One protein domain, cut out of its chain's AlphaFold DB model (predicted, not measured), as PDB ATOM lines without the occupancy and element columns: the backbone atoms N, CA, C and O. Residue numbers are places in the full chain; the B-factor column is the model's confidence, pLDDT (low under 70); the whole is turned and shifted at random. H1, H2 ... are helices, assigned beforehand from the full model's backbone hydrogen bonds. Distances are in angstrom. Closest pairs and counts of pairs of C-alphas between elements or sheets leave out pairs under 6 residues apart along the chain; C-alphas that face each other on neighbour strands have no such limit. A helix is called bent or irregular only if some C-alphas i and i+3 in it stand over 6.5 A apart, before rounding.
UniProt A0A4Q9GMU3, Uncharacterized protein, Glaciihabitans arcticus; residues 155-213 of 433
ATOM      1  N   ASN A 155       0.540 -24.002 -16.110       97.25
ATOM      2  CA  ASN A 155      -0.069 -25.002 -15.228       97.25
ATOM      3  C   ASN A 155      -1.026 -24.357 -14.220       97.25
ATOM      4  O   ASN A 155      -2.112 -24.888 -14.003       97.25
ATOM      5  N   ARG A 156      -0.683 -23.183 -13.671       98.44
ATOM      6  CA  ARG A 156      -1.587 -22.437 -12.778       98.44
ATOM      7  C   ARG A 156      -2.876 -22.010 -13.490       98.44
ATOM      8  O   ARG A 156      -3.955 -22.225 -12.954       98.44
ATOM      9  N   LEU A 157      -2.788 -21.527 -14.732       98.56
ATOM     10  CA  LEU A 157      -3.964 -21.207 -15.558       98.56
ATOM     11  C   LEU A 157      -4.838 -22.433 -15.835       98.56
ATOM     12  O   LEU A 157      -6.058 -22.353 -15.773       98.56
ATOM     13  N   LYS A 158      -4.234 -23.594 -16.104       98.25
ATOM     14  CA  LYS A 158      -4.997 -24.842 -16.236       98.25
ATOM     15  C   LYS A 158      -5.703 -25.218 -14.932       98.25
ATOM     16  O   LYS A 158      -6.826 -25.690 -14.978       98.25
ATOM     17  N   SER A 159      -5.089 -24.984 -13.777       98.56
ATOM     18  CA  SER A 159      -5.744 -25.210 -12.483       98.56
ATOM     19  C   SER A 159      -6.951 -24.279 -12.267       98.56
ATOM     20  O   SER A 159      -7.937 -24.702 -11.671       98.56
ATOM     21  N   VAL A 160      -6.942 -23.057 -12.820       98.69
ATOM     22  CA  VAL A 160      -8.153 -22.211 -12.888       98.69
ATOM     23  C   VAL A 160      -9.233 -22.882 -13.740       98.69
ATOM     24  O   VAL A 160     -10.363 -22.996 -13.281       98.69
ATOM     25  N   LEU A 161      -8.897 -23.401 -14.931       98.50
ATOM     26  CA  LEU A 161      -9.868 -24.120 -15.776       98.50
ATOM     27  C   LEU A 161     -10.515 -25.314 -15.058       98.50
ATOM     28  O   LEU A 161     -11.703 -25.550 -15.236       98.50
ATOM     29  N   VAL A 162      -9.764 -26.056 -14.233       98.62
ATOM     30  CA  VAL A 162     -10.340 -27.142 -13.417       98.62
ATOM     31  C   VAL A 162     -11.440 -26.607 -12.502       98.62
ATOM     32  O   VAL A 162     -12.525 -27.179 -12.469       98.62
ATOM     33  N   ALA A 163     -11.187 -25.502 -11.795       98.62
ATOM     34  CA  ALA A 163     -12.182 -24.891 -10.915       98.62
ATOM     35  C   ALA A 163     -13.399 -24.368 -11.702       98.62
ATOM     36  O   ALA A 163     -14.532 -24.602 -11.290       98.62
ATOM     37  N   LEU A 164     -13.178 -23.772 -12.884       98.25
ATOM     38  CA  LEU A 164     -14.261 -23.365 -13.789       98.25
ATOM     39  C   LEU A 164     -15.152 -24.549 -14.187       98.25
ATOM     40  O   LEU A 164     -16.373 -24.442 -14.152       98.25
ATOM     41  N   HIS A 165     -14.557 -25.680 -14.571       98.19
ATOM     42  CA  HIS A 165     -15.310 -26.852 -15.022       98.19
ATOM     43  C   HIS A 165     -15.987 -27.616 -13.888       98.19
ATOM     44  O   HIS A 165     -17.051 -28.178 -14.110       98.19
ATOM     45  N   ARG A 166     -15.421 -27.578 -12.677       97.81
ATOM     46  CA  ARG A 166     -16.077 -28.067 -11.454       97.81
ATOM     47  C   ARG A 166     -17.126 -27.098 -10.901       97.81
ATOM     48  O   ARG A 166     -17.736 -27.400  -9.883       97.81
ATOM     49  N   GLN A 167     -17.329 -25.953 -11.558       97.62
ATOM     50  CA  GLN A 167     -18.275 -24.914 -11.147       97.62
ATOM     51  C   GLN A 167     -17.990 -24.361  -9.738       97.62
ATOM     52  O   GLN A 167     -18.878 -23.839  -9.067       97.62
ATOM     53  N   ASP A 168     -16.735 -24.459  -9.295       98.12
ATOM     54  CA  ASP A 168     -16.275 -23.988  -7.993       98.12
ATOM     55  C   ASP A 168     -15.808 -22.536  -8.134       98.12
ATOM     56  O   ASP A 168     -14.653 -22.245  -8.472       98.12
ATOM     57  N   ARG A 169     -16.764 -21.618  -7.967       97.75
ATOM     58  CA  ARG A 169     -16.559 -20.178  -8.169       97.75
ATOM     59  C   ARG A 169     -15.502 -19.611  -7.232       97.75
ATOM     60  O   ARG A 169     -14.626 -18.878  -7.693       97.75
ATOM     61  N   ASP A 170     -15.554 -19.981  -5.959       98.38
ATOM     62  CA  ASP A 170     -14.642 -19.461  -4.942       98.38
ATOM     63  C   ASP A 170     -13.210 -19.921  -5.219       98.38
ATOM     64  O   ASP A 170     -12.290 -19.102  -5.267       98.38
ATOM     65  N   LEU A 171     -13.021 -21.206  -5.529       98.56
ATOM     66  CA  LEU A 171     -11.710 -21.740  -5.884       98.56
ATOM     67  C   LEU A 171     -11.176 -21.150  -7.197       98.56
ATOM     68  O   LEU A 171      -9.970 -20.932  -7.343       98.56
ATOM     69  N   ALA A 172     -12.046 -20.887  -8.176       98.62
ATOM     70  CA  ALA A 172     -11.643 -20.245  -9.422       98.62
ATOM     71  C   ALA A 172     -11.170 -18.805  -9.190       98.62
ATOM     72  O   ALA A 172     -10.131 -18.422  -9.735       98.62
ATOM     73  N   ILE A 173     -11.882 -18.036  -8.357       98.62
ATOM     74  CA  ILE A 173     -11.485 -16.689  -7.927       98.62
ATOM     75  C   ILE A 173     -10.139 -16.742  -7.202       98.62
ATOM     76  O   ILE A 173      -9.211 -16.037  -7.600       98.62
ATOM     77  N   GLU A 174     -10.002 -17.618  -6.201       98.50
ATOM     78  CA  GLU A 174      -8.771 -17.799  -5.420       98.50
ATOM     79  C   GLU A 174      -7.565 -18.082  -6.330       98.50
ATOM     80  O   GLU A 174      -6.495 -17.483  -6.187       98.50
ATOM     81  N   ARG A 175      -7.734 -18.976  -7.312       98.50
ATOM     82  CA  ARG A 175      -6.662 -19.373  -8.234       98.50
ATOM     83  C   ARG A 175      -6.360 -18.314  -9.294       98.50
ATOM     84  O   ARG A 175      -5.204 -18.218  -9.717       98.50
ATOM     85  N   TRP A 176      -7.362 -17.558  -9.749       98.44
ATOM     86  CA  TRP A 176      -7.216 -16.555 -10.809       98.44
ATOM     87  C   TRP A 176      -6.686 -15.212 -10.304       98.44
ATOM     88  O   TRP A 176      -5.809 -14.648 -10.956       98.44
ATOM     89  N   ALA A 177      -7.141 -14.725  -9.146       98.31
ATOM     90  CA  ALA A 177      -6.753 -13.423  -8.596       98.31
ATOM     91  C   ALA A 177      -5.228 -13.152  -8.612       98.31
ATOM     92  O   ALA A 177      -4.809 -12.117  -9.128       98.31
ATOM     93  N   PRO A 178      -4.339 -14.074  -8.174       98.00
ATOM     94  CA  PRO A 178      -2.891 -13.841  -8.226       98.00
ATOM     95  C   PRO A 178      -2.280 -13.939  -9.638       98.00
ATOM     96  O   PRO A 178      -1.068 -13.777  -9.791       98.00
ATOM     97  N   LEU A 179      -3.067 -14.285 -10.660       98.19
ATOM     98  CA  LEU A 179      -2.643 -14.445 -12.055       98.19
ATOM     99  C   LEU A 179      -3.144 -13.323 -12.969       98.19
ATOM    100  O   LEU A 179      -2.626 -13.195 -14.078       98.19
ATOM    101  N   GLU A 180      -4.123 -12.528 -12.538       96.75
ATOM    102  CA  GLU A 180      -4.804 -11.534 -13.372       96.75
ATOM    103  C   GLU A 180      -3.823 -10.546 -14.021       96.75
ATOM    104  O   GLU A 180      -3.796 -10.409 -15.244       96.75
ATOM    105  N   GLY A 181      -2.932  -9.950 -13.223       95.44
ATOM    106  CA  GLY A 181      -1.913  -9.001 -13.687       95.44
ATOM    107  C   GLY A 181      -0.683  -9.630 -14.356       95.44
ATOM    108  O   GLY A 181       0.278  -8.924 -14.672       95.44
ATOM    109  N   ALA A 182      -0.652 -10.952 -14.553       96.56
ATOM    110  CA  ALA A 182       0.491 -11.607 -15.178       96.56
ATOM    111  C   ALA A 182       0.646 -11.186 -16.651       96.56
ATOM    112  O   ALA A 182      -0.328 -10.994 -17.374       96.56
ATOM    113  N   SER A 183       1.895 -11.115 -17.123       95.38
ATOM    114  CA  SER A 183       2.237 -10.794 -18.518       95.38
ATOM    115  C   SER A 183       2.963 -11.970 -19.192       95.38
ATOM    116  O   SER A 183       4.196 -11.998 -19.229       95.38
ATOM    117  N   PRO A 184       2.237 -12.991 -19.695       95.12
ATOM    118  CA  PRO A 184       2.853 -14.159 -20.317       95.12
ATOM    119  C   PRO A 184       3.622 -13.801 -21.597       95.12
ATOM    120  O   PRO A 184       3.068 -13.193 -22.510       95.12
ATOM    121  N   THR A 185       4.867 -14.271 -21.717       94.81
ATOM    122  CA  THR A 185       5.684 -14.103 -22.935       94.81
ATOM    123  C   THR A 185       5.340 -15.127 -24.019       94.81
ATOM    124  O   THR A 185       5.309 -14.812 -25.207       94.81
ATOM    125  N   ALA A 186       5.040 -16.370 -23.629       96.44
ATOM    126  CA  ALA A 186       4.656 -17.420 -24.565       96.44
ATOM    127  C   ALA A 186       3.251 -17.158 -25.135       96.44
ATOM    128  O   ALA A 186       2.266 -17.161 -24.395       96.44
ATOM    129  N   ALA A 187       3.137 -17.022 -26.460       94.88
ATOM    130  CA  ALA A 187       1.884 -16.674 -27.139       94.88
ATOM    131  C   ALA A 187       0.702 -17.607 -26.795       94.88
ATOM    132  O   ALA A 187      -0.431 -17.156 -26.640       94.88
ATOM    133  N   SER A 188       0.950 -18.911 -26.639       92.75
ATOM    134  CA  SER A 188      -0.087 -19.886 -26.269       92.75
ATOM    135  C   SER A 188      -0.560 -19.752 -24.818       92.75
ATOM    136  O   SER A 188      -1.689 -20.129 -24.512       92.75
ATOM    137  N   THR A 189       0.287 -19.242 -23.925       96.12
ATOM    138  CA  THR A 189      -0.058 -18.949 -22.528       96.12
ATOM    139  C   THR A 189      -0.753 -17.597 -22.429       96.12
ATOM    140  O   THR A 189      -1.740 -17.493 -21.714       96.12
ATOM    141  N   LEU A 190      -0.324 -16.602 -23.214       95.88
ATOM    142  CA  LEU A 190      -0.988 -15.300 -23.319       95.88
ATOM    143  C   LEU A 190      -2.440 -15.423 -23.787       95.88
ATOM    144  O   LEU A 190      -3.332 -14.835 -23.186       95.88
ATOM    145  N   ARG A 191      -2.693 -16.218 -24.833       94.81
ATOM    146  CA  ARG A 191      -4.060 -16.457 -25.322       94.81
ATOM    147  C   ARG A 191      -4.939 -17.150 -24.282       94.81
ATOM    148  O   ARG A 191      -6.086 -16.763 -24.106       94.81
ATOM    149  N   LEU A 192      -4.396 -18.143 -23.571       96.38
ATOM    150  CA  LEU A 192      -5.124 -18.825 -22.498       96.38
ATOM    151  C   LEU A 192      -5.440 -17.867 -21.341       96.38
ATOM    152  O   LEU A 192      -6.575 -17.826 -20.885       96.38
ATOM    153  N   HIS A 193      -4.455 -17.079 -20.908       97.38
ATOM    154  CA  HIS A 193      -4.621 -16.059 -19.869       97.38
ATOM    155  C   HIS A 193      -5.728 -15.062 -20.230       97.38
ATOM    156  O   HIS A 193      -6.662 -14.889 -19.456       97.38
ATOM    157  N   ARG A 194      -5.705 -14.509 -21.451       95.56
ATOM    158  CA  ARG A 194      -6.756 -13.601 -21.945       95.56
ATOM    159  C   ARG A 194      -8.129 -14.262 -22.034       95.56
ATOM    160  O   ARG A 194      -9.130 -13.619 -21.742       95.56
ATOM    161  N   ALA A 195      -8.196 -15.518 -22.477       95.44
ATOM    162  CA  ALA A 195      -9.457 -16.249 -22.545       95.44
ATOM    163  C   ALA A 195     -10.068 -16.426 -21.148       95.44
ATOM    164  O   ALA A 195     -11.248 -16.140 -20.973       95.44
ATOM    165  N   ILE A 196      -9.257 -16.840 -20.165       97.56
ATOM    166  CA  ILE A 196      -9.693 -16.994 -18.773       97.56
ATOM    167  C   ILE A 196     -10.118 -15.645 -18.202       97.56
ATOM    168  O   ILE A 196     -11.221 -15.556 -17.687       97.56
ATOM    169  N   GLY A 197      -9.309 -14.593 -18.353       96.94
ATOM    170  CA  GLY A 197      -9.636 -13.266 -17.824       96.94
ATOM    171  C   GLY A 197     -10.988 -12.747 -18.311       96.94
ATOM    172  O   GLY A 197     -11.826 -12.379 -17.500       96.94
ATOM    173  N   ARG A 198     -11.257 -12.825 -19.622       95.44
ATOM    174  CA  ARG A 198     -12.560 -12.414 -20.178       95.44
ATOM    175  C   ARG A 198     -13.716 -13.255 -19.645       95.44
ATOM    176  O   ARG A 198     -14.776 -12.716 -19.353       95.44
ATOM    177  N   TYR A 199     -13.513 -14.565 -19.500       97.06
ATOM    178  CA  TYR A 199     -14.540 -15.435 -18.932       97.06
ATOM    179  C   TYR A 199     -14.813 -15.100 -17.462       97.06
ATOM    180  O   TYR A 199     -15.970 -14.969 -17.075       97.06
ATOM    181  N   MET A 200     -13.763 -14.880 -16.665       97.69
ATOM    182  CA  MET A 200     -13.881 -14.485 -15.260       97.69
ATOM    183  C   MET A 200     -14.594 -13.139 -15.099       97.69
ATOM    184  O   MET A 200     -15.429 -13.021 -14.211       97.69
ATOM    185  N   SER A 201     -14.356 -12.158 -15.975       95.62
ATOM    186  CA  SER A 201     -15.074 -10.874 -15.949       95.62
ATOM    187  C   SER A 201     -16.568 -10.988 -16.281       95.62
ATOM    188  O   SER A 201     -17.351 -10.135 -15.880       95.62
ATOM    189  N   VAL A 202     -16.986 -12.019 -17.024       95.06
ATOM    190  CA  VAL A 202     -18.412 -12.284 -17.291       95.06
ATOM    191  C   VAL A 202     -19.036 -13.127 -16.177       95.06
ATOM    192  O   VAL A 202     -20.188 -12.912 -15.808       95.06
ATOM    193  N   TRP A 203     -18.293 -14.094 -15.637       96.38
ATOM    194  CA  TRP A 203     -18.804 -15.023 -14.631       96.38
ATOM    195  C   TRP A 203     -18.797 -14.453 -13.204       96.38
ATOM    196  O   TRP A 203     -19.708 -14.724 -12.426       96.38
ATOM    197  N   ALA A 204     -17.796 -13.644 -12.860       96.75
ATOM    198  CA  ALA A 204     -17.647 -12.984 -11.563       96.75
ATOM    199  C   ALA A 204     -17.391 -11.468 -11.736       96.75
ATOM    200  O   ALA A 204     -16.332 -10.964 -11.340       96.75
ATOM    201  N   PRO A 205     -18.338 -10.729 -12.352       94.56
ATOM    202  CA  PRO A 205     -18.188  -9.297 -12.629       94.56
ATOM    203  C   PRO A 205     -18.105  -8.442 -11.355       94.56
ATOM    204  O   PRO A 205     -17.521  -7.365 -11.366       94.56
ATOM    205  N   ASP A 206     -18.664  -8.929 -10.251       95.56
ATOM    206  CA  ASP A 206     -18.573  -8.359  -8.905       95.56
ATOM    207  C   ASP A 206     -17.150  -8.378  -8.327       95.56
ATOM    208  O   ASP A 206     -16.837  -7.565  -7.459       95.56
ATOM    209  N   VAL A 207     -16.286  -9.275  -8.816       97.12
ATOM    210  CA  VAL A 207     -14.897  -9.415  -8.351       97.12
ATOM    211  C   VAL A 207     -13.908  -8.793  -9.333       97.12
ATOM    212  O   VAL A 207     -13.035  -8.035  -8.922       97.12
ATOM    213  N   PHE A 208     -14.039  -9.097 -10.629       95.56
ATOM    214  CA  PHE A 208     -13.057  -8.703 -11.653       95.56
ATOM    215  C   PHE A 208     -13.515  -7.535 -12.532       95.56
ATOM    216  O   PHE A 208     -12.808  -7.132 -13.456       95.56
ATOM    217  N   GLY A 209     -14.700  -6.984 -12.266       92.25
ATOM    218  CA  GLY A 209     -15.283  -5.927 -13.080       92.25
ATOM    219  C   GLY A 209     -15.694  -6.399 -14.483       92.25
ATOM    220  O   GLY A 209     -15.634  -7.589 -14.808       92.25
ATOM    221  N   PRO A 210     -16.142  -5.465 -15.339       88.31
ATOM    222  CA  PRO A 210     -16.594  -5.785 -16.685       88.31
ATOM    223  C   PRO A 210     -15.438  -6.244 -17.580       88.31
ATOM    224  O   PRO A 210     -14.308  -5.767 -17.463       88.31
ATOM    225  N   SER A 211     -15.743  -7.130 -18.533       81.94
ATOM    226  CA  SER A 211     -14.745  -7.614 -19.491       81.94
ATOM    227  C   SER A 211     -14.147  -6.450 -20.292       81.94
ATOM    228  O   SER A 211     -14.892  -5.586 -20.769       81.94
ATOM    229  N   PRO A 212     -12.819  -6.427 -20.511       78.44
ATOM    230  CA  PRO A 212     -12.210  -5.446 -21.390       78.44
ATOM    231  C   PRO A 212     -12.780  -5.570 -22.806       78.44
ATOM    232  O   PRO A 212     -13.028  -6.668 -23.314       78.44
ATOM    233  N   VAL A 213     -12.960  -4.419 -23.452       75.25
ATOM    234  CA  VAL A 213     -13.511  -4.335 -24.808       75.25
ATOM    235  C   VAL A 213     -12.546  -4.969 -25.793       75.25
ATOM    236  O   VAL A 213     -11.355  -4.647 -25.819       75.25
TER     237      VAL A 213
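Overview. This is residues 155 to 213 of the 433 residues of an uncharacterized protein of Glaciihabitans arcticus (UniProt A0A4Q9GMU3). Going along the printed part from its first residue, you find a small up-and-down bundle of three helices: H1 turns tightly back into H2 to make a helical hairpin, and the longest helix, H3, packs on H1 through part of its length. The bundle is closed between H1 and H2 but looser between H2 and H3, which are near each other without touching; after H3 the chain makes a tight turn into the very short H4. The printed part has 59 residues with four named helices, H1, H2, H3 and H4 in that order, and no named strand; its class is all helix. It is compact, with a radius of gyration of the C-alphas of 10.7 A, and rounded, spanning 27 by 25 by 17 A.

Arrangement. Start with H1, residues 155 to 165, and H2, residues 169 to 179, a hairpin. They touch, and the closest C-alphas, those of Ala 163 and Ala 172, are 4.9 A apart. They run opposite ways at a shallow tilt of 22 degrees. Go on to H3, residues 187 to 203, which touches H1 with residues 192 to 196 alone; look at Leu 157 and His 193, whose C-alphas are the closest at 6.7 A. H1 and H3 run the same way at a shallow tilt of 33 degrees, only just short of steep. H2 and H3 are near each other, with 12 pairs of C-alphas within 10 A. H4, residues 205 to 208, only just touches H3, with 3 pairs of C-alphas within 8 A and only at the corner by their link; the closest C-alphas are those of Ser 201 and Phe 208, 5.2 A apart. H2 and H4 are near each other, while H1 and H4 are apart. In H1 and H3 every O i to N i+4 pair is within hydrogen-bond range, in H2 5 of 7 are, and H4 is too short for such a pair.

Along the chain. Find C-alpha 155 at (-0.069, -25.002, -15.228); from there H1 runs 15.4 A to C-alpha 165. H2 runs 15.5 A from C-alpha 169 to C-alpha 179, and is irregular, but only just: C-alphas 175 and 178 are 6.7 A apart. Find C-alpha 187 at (1.884, -16.674, -27.139); from there H3 runs 24.2 A to C-alpha 203. H4 ends at C-alpha 208, (-13.057, -8.703, -11.653).

Size, cuts and confidence. The two C-alphas farthest apart are those of Ala 186 and Asp 206, 29.4 A. The printed part has no cut. The links H1 to H2 and H3 to H4 are tight, and H2 to H3 is short. The mean pLDDT of the printed part is 95.8, and no printed residue is under 70.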